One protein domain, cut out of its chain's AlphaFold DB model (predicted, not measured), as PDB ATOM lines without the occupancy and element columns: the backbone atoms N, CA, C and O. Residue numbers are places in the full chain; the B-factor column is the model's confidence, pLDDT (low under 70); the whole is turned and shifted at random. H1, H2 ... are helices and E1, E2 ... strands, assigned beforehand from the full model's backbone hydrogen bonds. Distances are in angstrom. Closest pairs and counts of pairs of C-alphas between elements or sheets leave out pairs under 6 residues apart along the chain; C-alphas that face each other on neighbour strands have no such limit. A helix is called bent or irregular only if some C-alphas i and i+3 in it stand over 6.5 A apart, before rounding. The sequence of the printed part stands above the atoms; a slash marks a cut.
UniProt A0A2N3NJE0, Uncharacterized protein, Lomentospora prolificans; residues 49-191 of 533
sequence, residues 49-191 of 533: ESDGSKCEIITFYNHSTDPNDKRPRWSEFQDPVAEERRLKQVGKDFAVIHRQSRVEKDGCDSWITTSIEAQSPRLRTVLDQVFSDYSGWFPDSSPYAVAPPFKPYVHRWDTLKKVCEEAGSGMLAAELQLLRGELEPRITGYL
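This is residues 49 to 191 of the 533 residues of an uncharacterized protein of Lomentospora prolificans (UniProt A0A2N3NJE0). A strongly twisted sheet of four strands has the long helix H5 packed along one face, and H2, H3 and H4 gather round H5 toward one end of the domain. The long hairpin E2 and E3 reaches toward the other end, where the loop of residues 63 to 79 also lies; H1 keeps away from the other helices and only grazes the sheet with residues 87 to 91. The printed part has 143 residues, with five named helices and four named strands along the chain as E1 H1 E2 E3 H2 E4 H3 H4 H5. The sheet is mixed, in the order E1, E2, E3, E4, and the class is mixed, helices and strands. The whole is compact, with a radius of gyration of the C-alphas of 16.2 A, and spans 49 by 36 by 26 A.

In the sheet, E1, residues 54 to 62, is parallel to E2, residues 94 to 105, at 23 degrees, with N 60 and O 98 within hydrogen-bond range at 2.8 A. E2 and E3, residues 108 to 118, form an antiparallel hairpin at 155 degrees, with N 103 and O 110 at 2.8 A and N 97 and O 117 at 2.9 A. E4, residues 144 to 146, is antiparallel to E3 at 143 degrees, with N 146 and O 116 at 3.0 A. E1 and E4 are the edge strands. E1, H1, residues 80 to 91, and E2 form a strand-helix-strand unit, two parallel neighbour strands with a helix between them along the chain, and its crossover is right-handed. The closest C-alphas of H1 and E1, those of Gly 91 and Ile 58, are 6.5 A apart. H5, residues 171 to 191, is on the sheet at a height over the sheet of 10.5 A; it is over E2 and E3, and only just over E1, with 3 C-alphas. It runs along the strands, at 14 degrees to E2 on the local plane. H5 and H2, residues 121 to 131, make two layers with the sheet, helices on one face of it. H5 is the hub and touches three helices. Its residues 172 to 176 touch H2 at a steep tilt of 43 degrees, the same way; the closest C-alphas, of Leu 172 and Arg 122, are 6.3 A apart. Its residues 183 to 191 touch H3, residues 151 to 155, with the C-alphas of Ile 187 and Val 154 closest at 6.5 A. H4, residues 157 to 166, and H5 form a helical hairpin at a shallow tilt of 24 degrees, opposite ways; they only just touch, with 3 pairs of C-alphas within 8 A, the closest being Cys 164 and Leu 176 at 6.0 A. H1 and H5 are apart. Every O i to N i+4 pair is within hydrogen-bond range in H1, H2, H3 and H4; in H5 13 of 17 are.

E2 measures 31.2 A from first to last C-alpha, E3 30.5 A and E1 22.8 A, the last beginning at C-alpha 54 (142.963, 170.280, 125.878). E4 is 6.6 A long. H5 is 27.4 A long and ends at C-alpha 191 (129.446, 184.653, 147.815); it has a kink of 62 degrees near residue 185 and is irregular, with C-alphas 186 and 189 7.2 A apart. H1 is 16.3 A long, H2 14.9 A, H4 14.3 A and H3 6.1 A.

The two C-alphas farthest apart, those of Lys 70 and Gly 168, are 49.7 A from each other. The printed part has no cut. The links E1 to H1 and H2 to E4 are long, with 17 and 12 residues. The mean pLDDT of the printed part is 78.5; residues 49 to 51, 63 to 82, 108, 136 and 138 to 143 are under 70.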
ATOM      1  N   GLU A  49     135.086 165.509 118.706       49.44
ATOM      2  CA  GLU A  49     134.871 166.802 118.063       49.44
ATOM      3  C   GLU A  49     135.967 167.768 118.528       49.44
ATOM      4  O   GLU A  49     136.330 167.826 119.700       49.44
ATOM      5  N   SER A  50     136.537 168.491 117.565       62.12
ATOM      6  CA  SER A  50     137.852 169.149 117.601       62.12
ATOM      7  C   SER A  50     138.030 170.332 118.567       62.12
ATOM      8  O   SER A  50     139.034 171.034 118.466       62.12
ATOM      9  N   ASP A  51     137.063 170.611 119.437       66.25
ATOM     10  CA  ASP A  51     136.966 171.867 120.184       66.25
ATOM     11  C   ASP A  51     137.044 171.573 121.690       66.25
ATOM     12  O   ASP A  51     136.344 170.706 122.207       66.25
ATOM     13  N   GLY A  52     137.912 172.278 122.413       70.12
ATOM     14  CA  GLY A  52     138.147 172.085 123.843       70.12
ATOM     15  C   GLY A  52     138.836 170.769 124.209       70.12
ATOM     16  O   GLY A  52     138.679 170.300 125.332       70.12
ATOM     17  N   SER A  53     139.588 170.155 123.288       77.50
ATOM     18  CA  SER A  53     140.260 168.864 123.502       77.50
ATOM     19  C   SER A  53     141.353 168.896 124.579       77.50
ATOM     20  O   SER A  53     141.668 167.865 125.171       77.50
ATOM     21  N   LYS A  54     141.963 170.061 124.828       82.25
ATOM     22  CA  LYS A  54     142.963 170.280 125.878       82.25
ATOM     23  C   LYS A  54     142.272 170.805 127.127       82.25
ATOM     24  O   LYS A  54     141.690 171.888 127.109       82.25
ATOM     25  N   CYS A  55     142.407 170.081 128.234       85.81
ATOM     26  CA  CYS A  55     141.955 170.513 129.556       85.81
ATOM     27  C   CYS A  55     142.887 171.603 130.133       85.81
ATOM     28  O   CYS A  55     143.560 171.407 131.142       85.81
ATOM     29  N   GLU A  56     142.951 172.750 129.462       88.56
ATOM     30  CA  GLU A  56     143.811 173.891 129.780       88.56
ATOM     31  C   GLU A  56     143.042 175.211 129.598       88.56
ATOM     32  O   GLU A  56     142.050 175.273 128.864       88.56
ATOM     33  N   ILE A  57     143.506 176.267 130.276       86.69
ATOM     34  CA  ILE A  57     142.996 177.634 130.115       86.69
ATOM     35  C   ILE A  57     143.925 178.385 129.167       86.69
ATOM     36  O   ILE A  57     145.139 178.402 129.373       86.69
ATOM     37  N   ILE A  58     143.352 179.073 128.184       87.06
ATOM     38  CA  ILE A  58     144.060 180.106 127.426       87.06
ATOM     39  C   ILE A  58     143.542 181.489 127.806       87.06
ATOM     40  O   ILE A  58     142.333 181.735 127.812       87.06
ATOM     41  N   THR A  59     144.462 182.407 128.105       84.06
ATOM     42  CA  THR A  59     144.127 183.793 128.440       84.06
ATOM     43  C   THR A  59     144.414 184.719 127.264       84.06
ATOM     44  O   THR A  59     145.538 184.783 126.765       84.06
ATOM     45  N   PHE A  60     143.404 185.474 126.835       81.69
ATOM     46  CA  PHE A  60     143.532 186.516 125.821       81.69
ATOM     47  C   PHE A  60     143.502 187.905 126.454       81.69
ATOM     48  O   PHE A  60     142.603 188.232 127.231       81.69
ATOM     49  N   TYR A  61     144.464 188.740 126.068       76.19
ATOM     50  CA  TYR A  61     144.624 190.104 126.561       76.19
ATOM     51  C   TYR A  61     144.186 191.112 125.500       76.19
ATOM     52  O   TYR A  61     144.765 191.206 124.418       76.19
ATOM     53  N   ASN A  62     143.163 191.897 125.820       70.88
ATOM     54  CA  ASN A  62     142.749 193.044 125.034       70.88
ATOM     55  C   ASN A  62     143.457 194.303 125.551       70.88
ATOM     56  O   ASN A  62     143.147 194.830 126.619       70.88
ATOM     57  N   HIS A  63     144.409 194.792 124.764       64.81
ATOM     58  CA  HIS A  63     145.165 196.007 125.060       64.81
ATOM     59  C   HIS A  63     144.404 197.301 124.720       64.81
ATOM     60  O   HIS A  63     144.951 198.382 124.922       64.81
ATOM     61  N   SER A  64     143.168 197.213 124.212       58.34
ATOM     62  CA  SER A  64     142.303 198.376 124.007       58.34
ATOM     63  C   SER A  64     141.822 198.895 125.362       58.34
ATOM     64  O   SER A  64     141.058 198.218 126.047       58.34
ATOM     65  N   THR A  65     142.261 200.086 125.756       53.50
ATOM     66  CA  THR A  65     141.652 200.835 126.860       53.50
ATOM     67  C   THR A  65     140.407 201.529 126.321       53.50
ATOM     68  O   THR A  65     140.549 202.337 125.420       53.50
ATOM     69  N   ASP A  66     139.228 201.182 126.849       51.38
ATOM     70  CA  ASP A  66     137.890 201.726 126.532       51.38
ATOM     71  C   ASP A  66     137.425 201.589 125.051       51.38
ATOM     72  O   ASP A  66     138.044 202.144 124.147       51.38
ATOM     73  N   PRO A  67     136.313 200.883 124.750       44.38
ATOM     74  CA  PRO A  67     135.740 200.851 123.397       44.38
ATOM     75  C   PRO A  67     135.354 202.230 122.819       44.38
ATOM     76  O   PRO A  67     135.145 202.321 121.611       44.38
ATOM     77  N   ASN A  68     135.276 203.287 123.640       46.91
ATOM     78  CA  ASN A  68     135.045 204.672 123.205       46.91
ATOM     79  C   ASN A  68     136.328 205.514 123.039       46.91
ATOM     80  O   ASN A  68     136.248 206.645 122.549       46.91
ATOM     81  N   ASP A  69     137.502 205.015 123.442       53.16
ATOM     82  CA  ASP A  69     138.760 205.756 123.324       53.16
ATOM     83  C   ASP A  69     139.368 205.577 121.924       53.16
ATOM     84  O   ASP A  69     139.471 204.481 121.376       53.16
ATOM     85  N   LYS A  70     139.787 206.691 121.320       47.59
ATOM     86  CA  LYS A  70     140.283 206.773 119.935       47.59
ATOM     87  C   LYS A  70     141.783 206.472 119.821       47.59
ATOM     88  O   LYS A  70     142.403 206.823 118.814       47.59
ATOM     89  N   ARG A  71     142.404 205.874 120.843       50.44
ATOM     90  CA  ARG A  71     143.840 205.554 120.809       50.44
ATOM     91  C   ARG A  71     144.106 204.388 119.845       50.44
ATOM     92  O   ARG A  71     143.420 203.370 119.904       50.44
ATOM     93  N   PRO A  72     145.101 204.508 118.948       46.25
ATOM     94  CA  PRO A  72     145.379 203.486 117.949       46.25
ATOM     95  C   PRO A  72     145.877 202.184 118.590       46.25
ATOM     96  O   PRO A  72     146.811 202.173 119.395       46.25
ATOM     97  N   ARG A  73     145.256 201.074 118.186       59.41
ATOM     98  CA  ARG A  73     145.672 199.706 118.502       59.41
ATOM     99  C   ARG A  73     146.790 199.284 117.552       59.41
ATOM    100  O   ARG A  73     146.650 199.414 116.340       59.41
ATOM    101  N   TRP A  74     147.842 198.674 118.085       53.53
ATOM    102  CA  TRP A  74     148.712 197.823 117.279       53.53
ATOM    103  C   TRP A  74     148.044 196.447 117.187       53.53
ATOM    104  O   TRP A  74     148.008 195.695 118.159       53.53
ATOM    105  N   SER A  75     147.413 196.156 116.053       59.28
ATOM    106  CA  SER A  75     146.957 194.816 115.686       59.28
ATOM    107  C   SER A  75     147.558 194.484 114.331       59.28
ATOM    108  O   SER A  75     147.635 195.350 113.464       59.28
ATOM    109  N   GLU A  76     147.976 193.237 114.141       50.91
ATOM    110  CA  GLU A  76     148.431 192.748 112.835       50.91
ATOM    111  C   GLU A  76     147.275 192.675 111.815       50.91
ATOM    112  O   GLU A  76     147.518 192.562 110.615       50.91
ATOM    113  N   PHE A  77     146.018 192.777 112.276       52.50
ATOM    114  CA  PHE A  77     144.809 192.696 111.460       52.50
ATOM    115  C   PHE A  77     144.078 194.040 111.406       52.50
ATOM    116  O   PHE A  77     143.784 194.658 112.428       52.50
ATOM    117  N   GLN A  78     143.731 194.464 110.189       46.28
ATOM    118  CA  GLN A  78     142.964 195.687 109.936       46.28
ATOM    119  C   GLN A  78     141.473 195.543 110.307       46.28
ATOM    120  O   GLN A  78     140.822 196.533 110.628       46.28
ATOM    121  N   ASP A  79     140.934 194.318 110.271       61.06
ATOM    122  CA  ASP A  79     139.535 193.994 110.579       61.06
ATOM    123  C   ASP A  79     139.413 193.364 111.988       61.06
ATOM    124  O   ASP A  79     139.932 192.263 112.207       61.06
ATOM    125  N   PRO A  80     138.703 193.999 112.944       63.78
ATOM    126  CA  PRO A  80     138.439 193.434 114.271       63.78
ATOM    127  C   PRO A  80     137.758 192.060 114.238       63.78
ATOM    128  O   PRO A  80     137.995 191.234 115.120       63.78
ATOM    129  N   VAL A  81     136.944 191.784 113.213       66.62
ATOM    130  CA  VAL A  81     136.284 190.484 113.034       66.62
ATOM    131  C   VAL A  81     137.298 189.415 112.626       66.62
ATOM    132  O   VAL A  81     137.179 188.263 113.047       66.62
ATOM    133  N   ALA A  82     138.314 189.768 111.838       65.44
ATOM    134  CA  ALA A  82     139.390 188.851 111.470       65.44
ATOM    135  C   ALA A  82     140.264 188.483 112.680       65.44
ATOM    136  O   ALA A  82     140.579 187.305 112.857       65.44
ATOM    137  N   GLU A  83     140.576 189.449 113.549       72.44
ATOM    138  CA  GLU A  83     141.299 189.172 114.796       72.44
ATOM    139  C   GLU A  83     140.469 188.295 115.747       72.44
ATOM    140  O   GLU A  83     140.983 187.324 116.297       72.44
ATOM    141  N   GLU A  84     139.165 188.549 115.878       71.56
ATOM    142  CA  GLU A  84     138.272 187.693 116.670       71.56
ATOM    143  C   GLU A  84     138.194 186.262 116.108       71.56
ATOM    144  O   GLU A  84     138.232 185.294 116.868       71.56
ATOM    145  N   ARG A  85     138.144 186.088 114.778       75.19
ATOM    146  CA  ARG A  85     138.197 184.754 114.147       75.19
ATOM    147  C   ARG A  85     139.509 184.032 114.455       75.19
ATOM    148  O   ARG A  85     139.479 182.835 114.733       75.19
ATOM    149  N   ARG A  86     140.645 184.736 114.433       81.12
ATOM    150  CA  ARG A  86     141.947 184.159 114.789       81.12
ATOM    151  C   ARG A  86     141.985 183.740 116.255       81.12
ATOM    152  O   ARG A  86     142.401 182.622 116.539       81.12
ATOM    153  N   LEU A  87     141.526 184.592 117.174       79.88
ATOM    154  CA  LEU A  87     141.453 184.261 118.603       79.88
ATOM    155  C   LEU A  87     140.567 183.036 118.846       79.88
ATOM    156  O   LEU A  87     140.967 182.137 119.581       79.88
ATOM    157  N   LYS A  88     139.420 182.942 118.161       77.06
ATOM    158  CA  LYS A  88     138.576 181.738 118.184       77.06
ATOM    159  C   LYS A  88     139.315 180.503 117.673       77.06
ATOM    160  O   LYS A  88     139.204 179.450 118.285       77.06
ATOM    161  N   GLN A  89     140.099 180.627 116.602       80.56
ATOM    162  CA  GLN A  89     140.884 179.515 116.062       80.56
ATOM    163  C   GLN A  89     142.011 179.073 117.007       80.56
ATOM    164  O   GLN A  89     142.252 177.880 117.143       80.56
ATOM    165  N   VAL A  90     142.693 180.015 117.666       82.50
ATOM    166  CA  VAL A  90     143.770 179.725 118.632       82.50
ATOM    167  C   VAL A  90     143.207 179.122 119.918       82.50
ATOM    168  O   VAL A  90     143.781 178.188 120.466       82.50
ATOM    169  N   GLY A  91     142.072 179.639 120.393       79.50
ATOM    170  CA  GLY A  91     141.403 179.153 121.597       79.50
ATOM    171  C   GLY A  91     140.616 177.862 121.393       79.50
ATOM    172  O   GLY A  91     140.167 177.281 122.374       79.50
ATOM    173  N   LYS A  92     140.469 177.407 120.142       82.75
ATOM    174  CA  LYS A  92     139.655 176.252 119.754       82.75
ATOM    175  C   LYS A  92     140.017 174.992 120.531       82.75
ATOM    176  O   LYS A  92     139.122 174.294 120.978       82.75
ATOM    177  N   ASP A  93     141.304 174.730 120.729       84.19
ATOM    178  CA  ASP A  93     141.761 173.503 121.386       84.19
ATOM    179  C   ASP A  93     141.569 173.523 122.911       84.19
ATOM    180  O   ASP A  93     141.673 172.474 123.536       84.19
ATOM    181  N   PHE A  94     141.341 174.683 123.533       86.06
ATOM    182  CA  PHE A  94     141.371 174.851 124.990       86.06
ATOM    183  C   PHE A  94     139.977 174.714 125.594       86.06
ATOM    184  O   PHE A  94     139.025 175.300 125.090       86.06
ATOM    185  N   ALA A  95     139.846 173.972 126.693       84.75
ATOM    186  CA  ALA A  95     138.568 173.730 127.359       84.75
ATOM    187  C   ALA A  95     137.935 175.016 127.916       84.75
ATOM    188  O   ALA A  95     136.703 175.126 127.940       84.75
ATOM    189  N   VAL A  96     138.758 175.984 128.339       87.25
ATOM    190  CA  VAL A  96     138.322 177.271 128.895       87.25
ATOM    191  C   VAL A  96     139.107 178.424 128.262       87.25
ATOM    192  O   VAL A  96     140.333 178.385 128.166       87.25
ATOM    193  N   ILE A  97     138.401 179.488 127.872       86.31
ATOM    194  CA  ILE A  97     139.004 180.743 127.403       86.31
ATOM    195  C   ILE A  97     138.740 181.830 128.439       86.31
ATOM    196  O   ILE A  97     137.596 182.085 128.815       86.31
ATOM    197  N   HIS A  98     139.789 182.520 128.871       87.38
ATOM    198  CA  HIS A  98     139.698 183.658 129.778       87.38
ATOM    199  C   HIS A  98     140.063 184.945 129.039       87.38
ATOM    200  O   HIS A  98     141.159 185.076 128.503       87.38
ATOM    201  N   ARG A  99     139.157 185.924 128.992       83.75
ATOM    202  CA  ARG A  99     139.416 187.209 128.330       83.75
ATOM    203  C   ARG A  99     139.633 188.316 129.341       83.75
ATOM    204  O   ARG A  99     138.791 188.546 130.216       83.75
ATOM    205  N   GLN A 100     140.703 189.080 129.171       82.38
ATOM    206  CA  GLN A 100     141.019 190.248 129.989       82.38
ATOM    207  C   GLN A 100     141.110 191.509 129.135       82.38
ATOM    208  O   GLN A 100     141.514 191.446 127.980       82.38
ATOM    209  N   SER A 101     140.744 192.658 129.697       78.69
ATOM    210  CA  SER A 101     140.972 193.969 129.083       78.69
ATOM    211  C   SER A 101     141.738 194.873 130.032       78.69
ATOM    212  O   SER A 101     141.565 194.794 131.253       78.69
ATOM    213  N   ARG A 102     142.595 195.722 129.469       75.81
ATOM    214  CA  ARG A 102     143.324 196.735 130.228       75.81
ATOM    215  C   ARG A 102     142.378 197.876 130.594       75.81
ATOM    216  O   ARG A 102     141.692 198.421 129.734       75.81
ATOM    217  N   VAL A 103     142.371 198.249 131.866       76.00
ATOM    218  CA  VAL A 103     141.667 199.422 132.383       76.00
ATOM    219  C   VAL A 103     142.661 200.282 133.141       76.00
ATOM    220  O   VAL A 103     143.292 199.830 134.099       76.00
ATOM    221  N   GLU A 104     142.783 201.525 132.693       75.00
ATOM    222  CA  GLU A 104     143.518 202.573 133.388       75.00
ATOM    223  C   GLU A 104     142.568 203.223 134.398       75.00
ATOM    224  O   GLU A 104     141.526 203.768 134.027       75.00
ATOM    225  N   LYS A 105     142.895 203.134 135.688       72.44
ATOM    226  CA  LYS A 105     142.134 203.787 136.754       72.44
ATOM    227  C   LYS A 105     143.098 204.508 137.685       72.44
ATOM    228  O   LYS A 105     144.051 203.907 138.170       72.44
ATOM    229  N   ASP A 106     142.851 205.796 137.912       75.00
ATOM    230  CA  ASP A 106     143.660 206.654 138.789       75.00
ATOM    231  C   ASP A 106     145.167 206.662 138.429       75.00
ATOM    232  O   ASP A 106     146.031 206.712 139.300       75.00
ATOM    233  N   GLY A 107     145.491 206.580 137.130       72.00
ATOM    234  CA  GLY A 107     146.872 206.542 136.625       72.00
ATOM    235  C   GLY A 107     147.597 205.202 136.823       72.00
ATOM    236  O   GLY A 107     148.797 205.118 136.571       72.00
ATOM    237  N   CYS A 108     146.890 204.159 137.270       67.19
ATOM    238  CA  CYS A 108     147.405 202.800 137.399       67.19
ATOM    239  C   CYS A 108     146.756 201.877 136.361       67.19
ATOM    240  O   CYS A 108     145.528 201.808 136.239       67.19
ATOM    241  N   ASP A 109     147.589 201.139 135.631       72.75
ATOM    242  CA  ASP A 109     147.133 200.106 134.710       72.75
ATOM    243  C   ASP A 109     146.745 198.840 135.469       72.75
ATOM    244  O   ASP A 109     147.544 198.261 136.205       72.75
ATOM    245  N   SER A 110     145.529 198.362 135.233       78.25
ATOM    246  CA  SER A 110     145.049 197.092 135.769       78.25
ATOM    247  C   SER A 110     144.415 196.241 134.674       78.25
ATOM    248  O   SER A 110     143.881 196.751 133.691       78.25
ATOM    249  N   TRP A 111     144.481 194.921 134.830       77.38
ATOM    250  CA  TRP A 111     143.809 193.977 133.941       77.38
ATOM    251  C   TRP A 111     142.524 193.496 134.597       77.38
ATOM    252  O   TRP A 111     142.563 192.852 135.648       77.38
ATOM    253  N   ILE A 112     141.385 193.770 133.967       84.25
ATOM    254  CA  ILE A 112     140.091 193.273 134.433       84.25
ATOM    255  C   ILE A 112     139.645 192.090 133.587       84.25
ATOM    256  O   ILE A 112     139.897 192.026 132.384       84.25
ATOM    257  N   THR A 113     138.963 191.135 134.215       84.81
ATOM    258  CA  THR A 113     138.323 190.047 133.469       84.81
ATOM    259  C   THR A 113     137.101 190.591 132.738       84.81
ATOM    260  O   THR A 113     136.285 191.280 133.338       84.81
ATOM    261  N   THR A 114     136.970 190.258 131.458       83.19
ATOM    262  CA  THR A 114     135.819 190.626 130.618       83.19
ATOM    263  C   THR A 114     134.855 189.467 130.430       83.19
ATOM    264  O   THR A 114     133.651 189.658 130.559       83.19
ATOM    265  N   SER A 115     135.370 188.259 130.204       86.56
ATOM    266  CA  SER A 115     134.563 187.044 130.140       86.56
ATOM    267  C   SER A 115     135.385 185.803 130.479       86.56
ATOM    268  O   SER A 115     136.613 185.797 130.366       86.56
ATOM    269  N   ILE A 116     134.684 184.753 130.902       87.88
ATOM    270  CA  ILE A 116     135.195 183.382 130.980       87.88
ATOM    271  C   ILE A 116     134.271 182.518 130.126       87.88
ATOM    272  O   ILE A 116     133.050 182.591 130.283       87.88
ATOM    273  N   GLU A 117     134.846 181.738 129.216       87.31
ATOM    274  CA  GLU A 117     134.121 180.944 128.227       87.31
ATOM    275  C   GLU A 117     134.408 179.456 128.401       87.31
ATOM    276  O   GLU A 117     135.567 179.048 128.421       87.31
ATOM    277  N   ALA A 118     133.355 178.639 128.461       87.88
ATOM    278  CA  ALA A 118     133.477 177.187 128.371       87.88
ATOM    279  C   ALA A 118     133.452 176.750 126.896       87.88
ATOM    280  O   ALA A 118     132.499 177.046 126.167       87.88
ATOM    281  N   GLN A 119     134.487 176.052 126.431       83.25
ATOM    282  CA  GLN A 119     134.588 175.549 125.054       83.25
ATOM    283  C   GLN A 119     134.361 174.042 124.948       83.25
ATOM    284  O   GLN A 119     133.714 173.619 123.993       83.25
ATOM    285  N   SER A 120     134.807 173.260 125.937       86.38
ATOM    286  CA  SER A 120     134.629 171.799 125.937       86.38
ATOM    287  C   SER A 120     133.144 171.407 125.782       86.38
ATOM    288  O   SER A 120     132.314 171.844 126.589       86.38
ATOM    289  N   PRO A 121     132.783 170.565 124.791       86.00
ATOM    290  CA  PRO A 121     131.422 170.053 124.619       86.00
ATOM    291  C   PRO A 121     130.898 169.281 125.837       86.00
ATOM    292  O   PRO A 121     129.722 169.404 126.192       86.00
ATOM    293  N   ARG A 122     131.773 168.532 126.527       87.00
ATOM    294  CA  ARG A 122     131.433 167.815 127.768       87.00
ATOM    295  C   ARG A 122     131.046 168.799 128.866       87.00
ATOM    296  O   ARG A 122     129.989 168.667 129.482       87.00
ATOM    297  N   LEU A 123     131.877 169.826 129.053       86.06
ATOM    298  CA  LEU A 123     131.640 170.888 130.023       86.06
ATOM    299  C   LEU A 123     130.336 171.633 129.710       86.06
ATOM    300  O   LEU A 123     129.504 171.807 130.595       86.06
ATOM    301  N   ARG A 124     130.108 172.007 128.445       86.50
ATOM    302  CA  ARG A 124     128.872 172.668 127.994       86.50
ATOM    303  C   ARG A 124     127.627 171.836 128.272       86.50
ATOM    304  O   ARG A 124     126.675 172.371 128.823       86.50
ATOM    305  N   THR A 125     127.672 170.533 127.992       85.94
ATOM    306  CA  THR A 125     126.552 169.615 128.256       85.94
ATOM    307  C   THR A 125     126.151 169.629 129.731       85.94
ATOM    308  O   THR A 125     124.967 169.700 130.058       85.94
ATOM    309  N   VAL A 126     127.130 169.606 130.639       88.19
ATOM    310  CA  VAL A 126     126.866 169.681 132.082       88.19
ATOM    311  C   VAL A 126     126.332 171.056 132.476       88.19
ATOM    312  O   VAL A 126     125.352 171.146 133.217       88.19
ATOM    313  N   LEU A 127     126.932 172.133 131.968       88.19
ATOM    314  CA  LEU A 127     126.479 173.490 132.265       88.19
ATOM    315  C   LEU A 127     125.047 173.736 131.750       88.19
ATOM    316  O   LEU A 127     124.258 174.363 132.449       88.19
ATOM    317  N   ASP A 128     124.665 173.170 130.606       84.88
ATOM    318  CA  ASP A 128     123.295 173.227 130.080       84.88
ATOM    319  C   ASP A 128     122.289 172.553 131.002       84.88
ATOM    320  O   ASP A 128     121.180 173.056 131.182       84.88
ATOM    321  N   GLN A 129     122.672 171.455 131.648       83.19
ATOM    322  CA  GLN A 129     121.831 170.834 132.667       83.19
ATOM    323  C   GLN A 129     121.731 171.730 133.909       83.19
ATOM    324  O   GLN A 129     120.623 172.000 134.383       83.19
ATOM    325  N   VAL A 130     122.869 172.255 134.387       86.81
ATOM    326  CA  VAL A 130     122.952 173.127 135.572       86.81
ATOM    327  C   VAL A 130     122.170 174.425 135.394       86.81
ATOM    328  O   VAL A 130     121.590 174.903 136.367       86.81
ATOM    329  N   PHE A 131     122.122 174.991 134.189       84.69
ATOM    330  CA  PHE A 131     121.515 176.292 133.891       84.69
ATOM    331  C   PHE A 131     120.276 176.215 132.989       84.69
ATOM    332  O   PHE A 131     119.796 177.247 132.523       84.69
ATOM    333  N   SER A 132     119.713 175.021 132.799       77.81
ATOM    334  CA  SER A 132     118.572 174.756 131.906       77.81
ATOM    335  C   SER A 132     117.360 175.677 132.102       77.81
ATOM    336  O   SER A 132     116.645 175.967 131.145       77.81
ATOM    337  N   ASP A 133     117.115 176.158 133.324       73.62
ATOM    338  CA  ASP A 133     116.029 177.088 133.649       73.62
ATOM    339  C   ASP A 133     116.494 178.495 134.065       73.62
ATOM    340  O   ASP A 133     115.712 179.270 134.620       73.62
ATOM    341  N   TYR A 134     117.749 178.846 133.777       80.31
ATOM    342  CA  TYR A 134     118.294 180.181 134.001       80.31
ATOM    343  C   TYR A 134     118.050 181.076 132.779       80.31
ATOM    344  O   TYR A 134     118.544 180.815 131.683       80.31
ATOM    345  N   SER A 135     117.310 182.177 132.943       70.75
ATOM    346  CA  SER A 135     117.055 183.095 131.826       70.75
ATOM    347  C   SER A 135     118.340 183.724 131.300       70.75
ATOM    348  O   SER A 135     119.095 184.315 132.073       70.75
ATOM    349  N   GLY A 136     118.541 183.681 129.985       64.31
ATOM    350  CA  GLY A 136     119.745 184.225 129.355       64.31
ATOM    351  C   GLY A 136     120.958 183.297 129.436       64.31
ATOM    352  O   GLY A 136     122.058 183.720 129.097       64.31
ATOM    353  N   TRP A 137     120.772 182.043 129.863       70.12
ATOM    354  CA  TRP A 137     121.703 180.975 129.526       70.12
ATOM    355  C   TRP A 137     121.506 180.634 128.044       70.12
ATOM    356  O   TRP A 137     120.458 180.115 127.663       70.12
ATOM    357  N   PHE A 138     122.454 181.028 127.192       60.66
ATOM    358  CA  PHE A 138     122.352 180.861 125.740       60.66
ATOM    359  C   PHE A 138     123.303 179.753 125.254       60.66
ATOM    360  O   PHE A 138     124.462 180.048 124.960       60.66
ATOM    361  N   PRO A 139     122.831 178.497 125.133       49.41
ATOM    362  CA  PRO A 139     123.631 177.396 124.592       49.41
ATOM    363  C   PRO A 139     123.903 177.531 123.086       49.41
ATOM    364  O   PRO A 139     124.958 177.148 122.587       49.41
ATOM    365  N   ASP A 140     122.968 178.147 122.357       43.47
ATOM    366  CA  ASP A 140     123.020 178.255 120.893       43.47
ATOM    367  C   ASP A 140     123.986 179.353 120.399       43.47
ATOM    368  O   ASP A 140     124.293 179.427 119.207       43.47
ATOM    369  N   SER A 141     124.468 180.234 121.284       47.88
ATOM    370  CA  SER A 141     125.405 181.298 120.919       47.88
ATOM    371  C   SER A 141     126.813 180.960 121.385       47.88
ATOM    372  O   SER A 141     127.151 181.089 122.558       47.88
ATOM    373  N   SER A 142     127.672 180.600 120.432       48.66
ATOM    374  CA  SER A 142     129.113 180.758 120.610       48.66
ATOM    375  C   SER A 142     129.415 182.236 120.915       48.66
ATOM    376  O   SER A 142     129.070 183.086 120.084       48.66
ATOM    377  N   PRO A 143     130.075 182.569 122.040       54.88
ATOM    378  CA  PRO A 143     130.617 181.677 123.071       54.88
ATOM    379  C   PRO A 143     129.725 181.574 124.327       54.88
ATOM    380  O   PRO A 143     129.066 182.547 124.690       54.88
ATOM    381  N   TYR A 144     129.808 180.435 125.041       72.25
ATOM    382  CA  TYR A 144     129.341 180.216 126.432       72.25
ATOM    383  C   TYR A 144     130.140 181.092 127.416       72.25
ATOM    384  O   TYR A 144     130.812 180.617 128.335       72.25
ATOM    385  N   ALA A 145     130.140 182.388 127.143       79.06
ATOM    386  CA  ALA A 145     130.909 183.422 127.785       79.06
ATOM    387  C   ALA A 145     130.035 184.073 128.843       79.06
ATOM    388  O   ALA A 145     128.988 184.643 128.539       79.06
ATOM    389  N   VAL A 146     130.486 184.037 130.088       83.44
ATOM    390  CA  VAL A 146     129.839 184.789 131.159       83.44
ATOM    391  C   VAL A 146     130.757 185.933 131.550       83.44
ATOM    392  O   VAL A 146     131.936 185.729 131.836       83.44
ATOM    393  N   ALA A 147     130.214 187.145 131.545       85.75
ATOM    394  CA  ALA A 147     130.908 188.348 131.983       85.75
ATOM    395  C   ALA A 147     130.691 188.600 133.487       85.75
ATOM    396  O   ALA A 147     129.690 188.133 134.055       85.75
ATOM    397  N   PRO A 148     131.574 189.370 134.154       85.25
ATOM    398  CA  PRO A 148     131.309 189.886 135.491       85.25
ATOM    399  C   PRO A 148     129.926 190.567 135.576       85.25
ATOM    400  O   PRO A 148     129.518 191.251 134.637       85.25
ATOM    401  N   PRO A 149     129.180 190.392 136.679       91.44
ATOM    402  CA  PRO A 149     129.595 189.783 137.944       91.44
ATOM    403  C   PRO A 149     129.384 188.257 137.995       91.44
ATOM    404  O   PRO A 149     129.194 187.702 139.071       91.44
ATOM    405  N   PHE A 150     129.378 187.568 136.847       90.94
ATOM    406  CA  PHE A 150     129.235 186.111 136.756       90.94
ATOM    407  C   PHE A 150     127.936 185.585 137.386       90.94
ATOM    408  O   PHE A 150     127.925 184.548 138.046       90.94
ATOM    409  N   LYS A 151     126.822 186.306 137.170       90.38
ATOM    410  CA  LYS A 151     125.531 186.079 137.850       90.38
ATOM    411  C   LYS A 151     125.076 184.611 137.890       90.38
ATOM    412  O   LYS A 151     124.752 184.164 138.987       90.38
ATOM    413  N   PRO A 152     125.086 183.843 136.776       90.44
ATOM    414  CA  PRO A 152     124.665 182.442 136.813       90.44
ATOM    415  C   PRO A 152     125.500 181.617 137.798       90.44
ATOM    416  O   PRO A 152     124.949 180.911 138.640       90.44
ATOM    417  N   TYR A 153     126.826 181.777 137.756       92.19
ATOM    418  CA  TYR A 153     127.749 181.060 138.632       92.19
ATOM    419  C   TYR A 153     127.600 181.464 140.096       92.19
ATOM    420  O   TYR A 153     127.625 180.590 140.953       92.19
ATOM    421  N   VAL A 154     127.373 182.749 140.392       94.12
ATOM    422  CA  VAL A 154     127.087 183.208 141.764       94.12
ATOM    423  C   VAL A 154     125.801 182.567 142.293       94.12
ATOM    424  O   VAL A 154     125.771 182.088 143.422       94.12
ATOM    425  N   HIS A 155     124.741 182.521 141.481       93.25
ATOM    426  CA  HIS A 155     123.437 181.983 141.889       93.25
ATOM    427  C   HIS A 155     123.421 180.467 142.075       93.25
ATOM    428  O   HIS A 155     122.673 179.974 142.914       93.25
ATOM    429  N   ARG A 156     124.207 179.724 141.289       92.19
ATOM    430  CA  ARG A 156     124.217 178.249 141.299       92.19
ATOM    431  C   ARG A 156     125.555 177.667 141.735       92.19
ATOM    432  O   ARG A 156     125.886 176.540 141.369       92.19
ATOM    433  N   TRP A 157     126.320 178.414 142.529       94.50
ATOM    434  CA  TRP A 157     127.646 177.981 142.963       94.50
ATOM    435  C   TRP A 157     127.605 176.668 143.746       94.50
ATOM    436  O   TRP A 157     128.402 175.768 143.497       94.50
ATOM    437  N   ASP A 158     126.637 176.520 144.653       92.56
ATOM    438  CA  ASP A 158     126.478 175.294 145.438       92.56
ATOM    439  C   ASP A 158     126.113 174.088 144.564       92.56
ATOM    440  O   ASP A 158     126.623 172.992 144.788       92.56
ATOM    441  N   THR A 159     125.297 174.289 143.524       91.38
ATOM    442  CA  THR A 159     125.005 173.256 142.521       91.38
ATOM    443  C   THR A 159     126.257 172.860 141.758       91.38
ATOM    444  O   THR A 159     126.530 171.673 141.617       91.38
ATOM    445  N   LEU A 160     127.040 173.840 141.299       91.19
ATOM    446  CA  LEU A 160     128.273 173.575 140.568       91.19
ATOM    447  C   LEU A 160     129.276 172.802 141.436       91.19
ATOM    448  O   LEU A 160     129.852 171.832 140.960       91.19
ATOM    449  N   LYS A 161     129.428 173.158 142.722       92.44
ATOM    450  CA  LYS A 161     130.275 172.409 143.669       92.44
ATOM    451  C   LYS A 161     129.852 170.944 143.782       92.44
ATOM    452  O   LYS A 161     130.704 170.075 143.625       92.44
ATOM    453  N   LYS A 162     128.554 170.678 143.975       92.12
ATOM    454  CA  LYS A 162     128.018 169.308 144.044       92.12
ATOM    455  C   LYS A 162     128.301 168.522 142.764       92.12
ATOM    456  O   LYS A 162     128.773 167.396 142.831       92.12
ATOM    457  N   VAL A 163     128.092 169.132 141.598       91.38
ATOM    458  CA  VAL A 163     128.387 168.498 140.303       91.38
ATOM    459  C   VAL A 163     129.877 168.177 140.157       91.38
ATOM    460  O   VAL A 163     130.227 167.098 139.687       91.38
ATOM    461  N   CYS A 164     130.763 169.073 140.598       88.94
ATOM    462  CA  CYS A 164     132.203 168.821 140.604       88.94
ATOM    463  C   CYS A 164     132.603 167.667 141.540       88.94
ATOM    464  O   CYS A 164     133.576 166.972 141.254       88.94
ATOM    465  N   GLU A 165     131.897 167.481 142.658       89.19
ATOM    466  CA  GLU A 165     132.114 166.377 143.604       89.19
ATOM    467  C   GLU A 165     131.591 165.044 143.044       89.19
ATOM    468  O   GLU A 165     132.272 164.024 143.136       89.19
ATOM    469  N   GLU A 166     130.415 165.053 142.411       89.38
ATOM    470  CA  GLU A 166     129.784 163.871 141.811       89.38
ATOM    471  C   GLU A 166     130.501 163.369 140.550       89.38
ATOM    472  O   GLU A 166     130.480 162.168 140.278       89.38
ATOM    473  N   ALA A 167     131.153 164.260 139.794       84.81
ATOM    474  CA  ALA A 167     131.915 163.896 138.598       84.81
ATOM    475  C   ALA A 167     133.106 162.964 138.895       84.81
ATOM    476  O   ALA A 167     133.589 162.290 137.990       84.81
ATOM    477  N   GLY A 168     133.571 162.896 140.147       79.94
ATOM    478  CA  GLY A 168     134.607 161.957 140.571       79.94
ATOM    479  C   GLY A 168     135.949 162.191 139.870       79.94
ATOM    480  O   GLY A 168     136.628 163.184 140.131       79.94
ATOM    481  N   SER A 169     136.359 161.251 139.014       77.81
ATOM    482  CA  SER A 169     137.624 161.280 138.271       77.81
ATOM    483  C   SER A 169     137.391 161.097 136.770       77.81
ATOM    484  O   SER A 169     136.479 160.393 136.353       77.81
ATOM    485  N   GLY A 170     138.225 161.735 135.948       85.81
ATOM    486  CA  GLY A 170     138.110 161.694 134.488       85.81
ATOM    487  C   GLY A 170     138.362 163.056 133.851       85.81
ATOM    488  O   GLY A 170     138.668 164.034 134.538       85.81
ATOM    489  N   MET A 171     138.229 163.124 132.525       86.12
ATOM    490  CA  MET A 171     138.462 164.361 131.774       86.12
ATOM    491  C   MET A 171     137.421 165.434 132.107       86.12
ATOM    492  O   MET A 171     137.787 166.576 132.365       86.12
ATOM    493  N   LEU A 172     136.142 165.058 132.209       87.25
ATOM    494  CA  LEU A 172     135.075 165.973 132.621       87.25
ATOM    495  C   LEU A 172     135.316 166.544 134.028       87.25
ATOM    496  O   LEU A 172     135.156 167.744 134.246       87.25
ATOM    497  N   ALA A 173     135.727 165.700 134.979       89.44
ATOM    498  CA  ALA A 173     136.050 166.146 136.331       89.44
ATOM    499  C   ALA A 173     137.215 167.150 136.317       89.44
ATOM    500  O   ALA A 173     137.127 168.194 136.961       89.44
ATOM    501  N   ALA A 174     138.271 166.890 135.538       90.62
ATOM    502  CA  ALA A 174     139.392 167.817 135.388       90.62
ATOM    503  C   ALA A 174     138.956 169.173 134.796       90.62
ATOM    504  O   ALA A 174     139.327 170.218 135.328       90.62
ATOM    505  N   GLU A 175     138.112 169.170 133.760       90.94
ATOM    506  CA  GLU A 175     137.584 170.389 133.125       90.94
ATOM    507  C   GLU A 175     136.684 171.205 134.063       90.94
ATOM    508  O   GLU A 175     136.774 172.433 134.112       90.94
ATOM    509  N   LEU A 176     135.837 170.532 134.845       91.06
ATOM    510  CA  LEU A 176     134.991 171.166 135.857       91.06
ATOM    511  C   LEU A 176     135.824 171.808 136.972       91.06
ATOM    512  O   LEU A 176     135.537 172.929 137.393       91.06
ATOM    513  N   GLN A 177     136.873 171.123 137.431       92.31
ATOM    514  CA  GLN A 177     137.800 171.662 138.429       92.31
ATOM    515  C   GLN A 177     138.590 172.856 137.884       92.31
ATOM    516  O   GLN A 177     138.764 173.846 138.597       92.31
ATOM    517  N   LEU A 178     139.001 172.798 136.615       92.81
ATOM    518  CA  LEU A 178     139.672 173.893 135.919       92.81
ATOM    519  C   LEU A 178     138.782 175.145 135.853       92.81
ATOM    520  O   LEU A 178     139.204 176.225 136.262       92.81
ATOM    521  N   LEU A 179     137.525 174.995 135.415       92.69
ATOM    522  CA  LEU A 179     136.559 176.097 135.378       92.69
ATOM    523  C   LEU A 179     136.278 176.650 136.786       92.69
ATOM    524  O   LEU A 179     136.220 177.868 136.975       92.69
ATOM    525  N   ARG A 180     136.121 175.769 137.783       93.06
ATOM    526  CA  ARG A 180     135.891 176.161 139.180       93.06
ATOM    527  C   ARG A 180     137.047 177.001 139.719       93.06
ATOM    528  O   ARG A 180     136.792 178.058 140.289       93.06
ATOM    529  N   GLY A 181     138.288 176.561 139.502       92.44
ATOM    530  CA  GLY A 181     139.492 177.269 139.943       92.44
ATOM    531  C   GLY A 181     139.629 178.666 139.331       92.44
ATOM    532  O   GLY A 181     140.098 179.583 140.000       92.44
ATOM    533  N   GLU A 182     139.150 178.854 138.099       91.00
ATOM    534  CA  GLU A 182     139.160 180.164 137.441       91.00
ATOM    535  C   GLU A 182     138.051 181.099 137.962       91.00
ATOM    536  O   GLU A 182     138.255 182.310 138.113       91.00
ATOM    537  N   LEU A 183     136.871 180.554 138.267       93.31
ATOM    538  CA  LEU A 183     135.717 181.329 138.728       93.31
ATOM    539  C   LEU A 183     135.789 181.696 140.211       93.31
ATOM    540  O   LEU A 183     135.468 182.832 140.564       93.31
ATOM    541  N   GLU A 184     136.201 180.764 141.072       94.25
ATOM    542  CA  GLU A 184     136.114 180.890 142.531       94.25
ATOM    543  C   GLU A 184     136.746 182.193 143.056       94.25
ATOM    544  O   GLU A 184     136.014 182.986 143.656       94.25
ATOM    545  N   PRO A 185     138.011 182.545 142.733       93.62
ATOM    546  CA  PRO A 185     138.630 183.777 143.228       93.62
ATOM    547  C   PRO A 185     137.881 185.057 142.829       93.62
ATOM    548  O   PRO A 185     137.976 186.074 143.514       93.62
ATOM    549  N   ARG A 186     137.132 185.022 141.719       92.31
ATOM    550  CA  ARG A 186     136.409 186.177 141.164       92.31
ATOM    551  C   ARG A 186     135.025 186.355 141.759       92.31
ATOM    552  O   ARG A 186     134.494 187.463 141.718       92.31
ATOM    553  N   ILE A 187     134.440 185.287 142.293       94.81
ATOM    554  CA  ILE A 187     133.088 185.321 142.847       94.81
ATOM    555  C   ILE A 187     133.052 185.228 144.368       94.81
ATOM    556  O   ILE A 187     132.025 185.578 144.942       94.81
ATOM    557  N   THR A 188     134.142 184.836 145.040       94.81
ATOM    558  CA  THR A 188     134.192 184.709 146.509       94.81
ATOM    559  C   THR A 188     133.672 185.952 147.230       94.81
ATOM    560  O   THR A 188     132.870 185.827 148.151       94.81
ATOM    561  N   GLY A 189     134.027 187.160 146.777       95.69
ATOM    562  CA  GLY A 189     133.507 188.401 147.373       95.69
ATOM    563  C   GLY A 189     131.982 188.549 147.255       95.69
ATOM    564  O   GLY A 189     131.327 189.059 148.173       95.69
ATOM    565  N   TYR A 190     131.397 188.066 146.155       95.88
ATOM    566  CA  TYR A 190     129.947 188.005 145.988       95.88
ATOM    567  C   TYR A 190     129.335 186.924 146.881       95.88
ATOM    568  O   TYR A 190     128.355 187.198 147.563       95.88
ATOM    569  N   LEU A 191     129.930 185.734 146.951       95.38
ATOM    570  CA  LEU A 191     129.446 184.653 147.815       95.38
ATOM    571  C   LEU A 191     129.421 185.085 149.289       95.38
ATOM    572  O   LEU A 191     128.380 184.993 149.930       95.38
TER     573      LEU A 191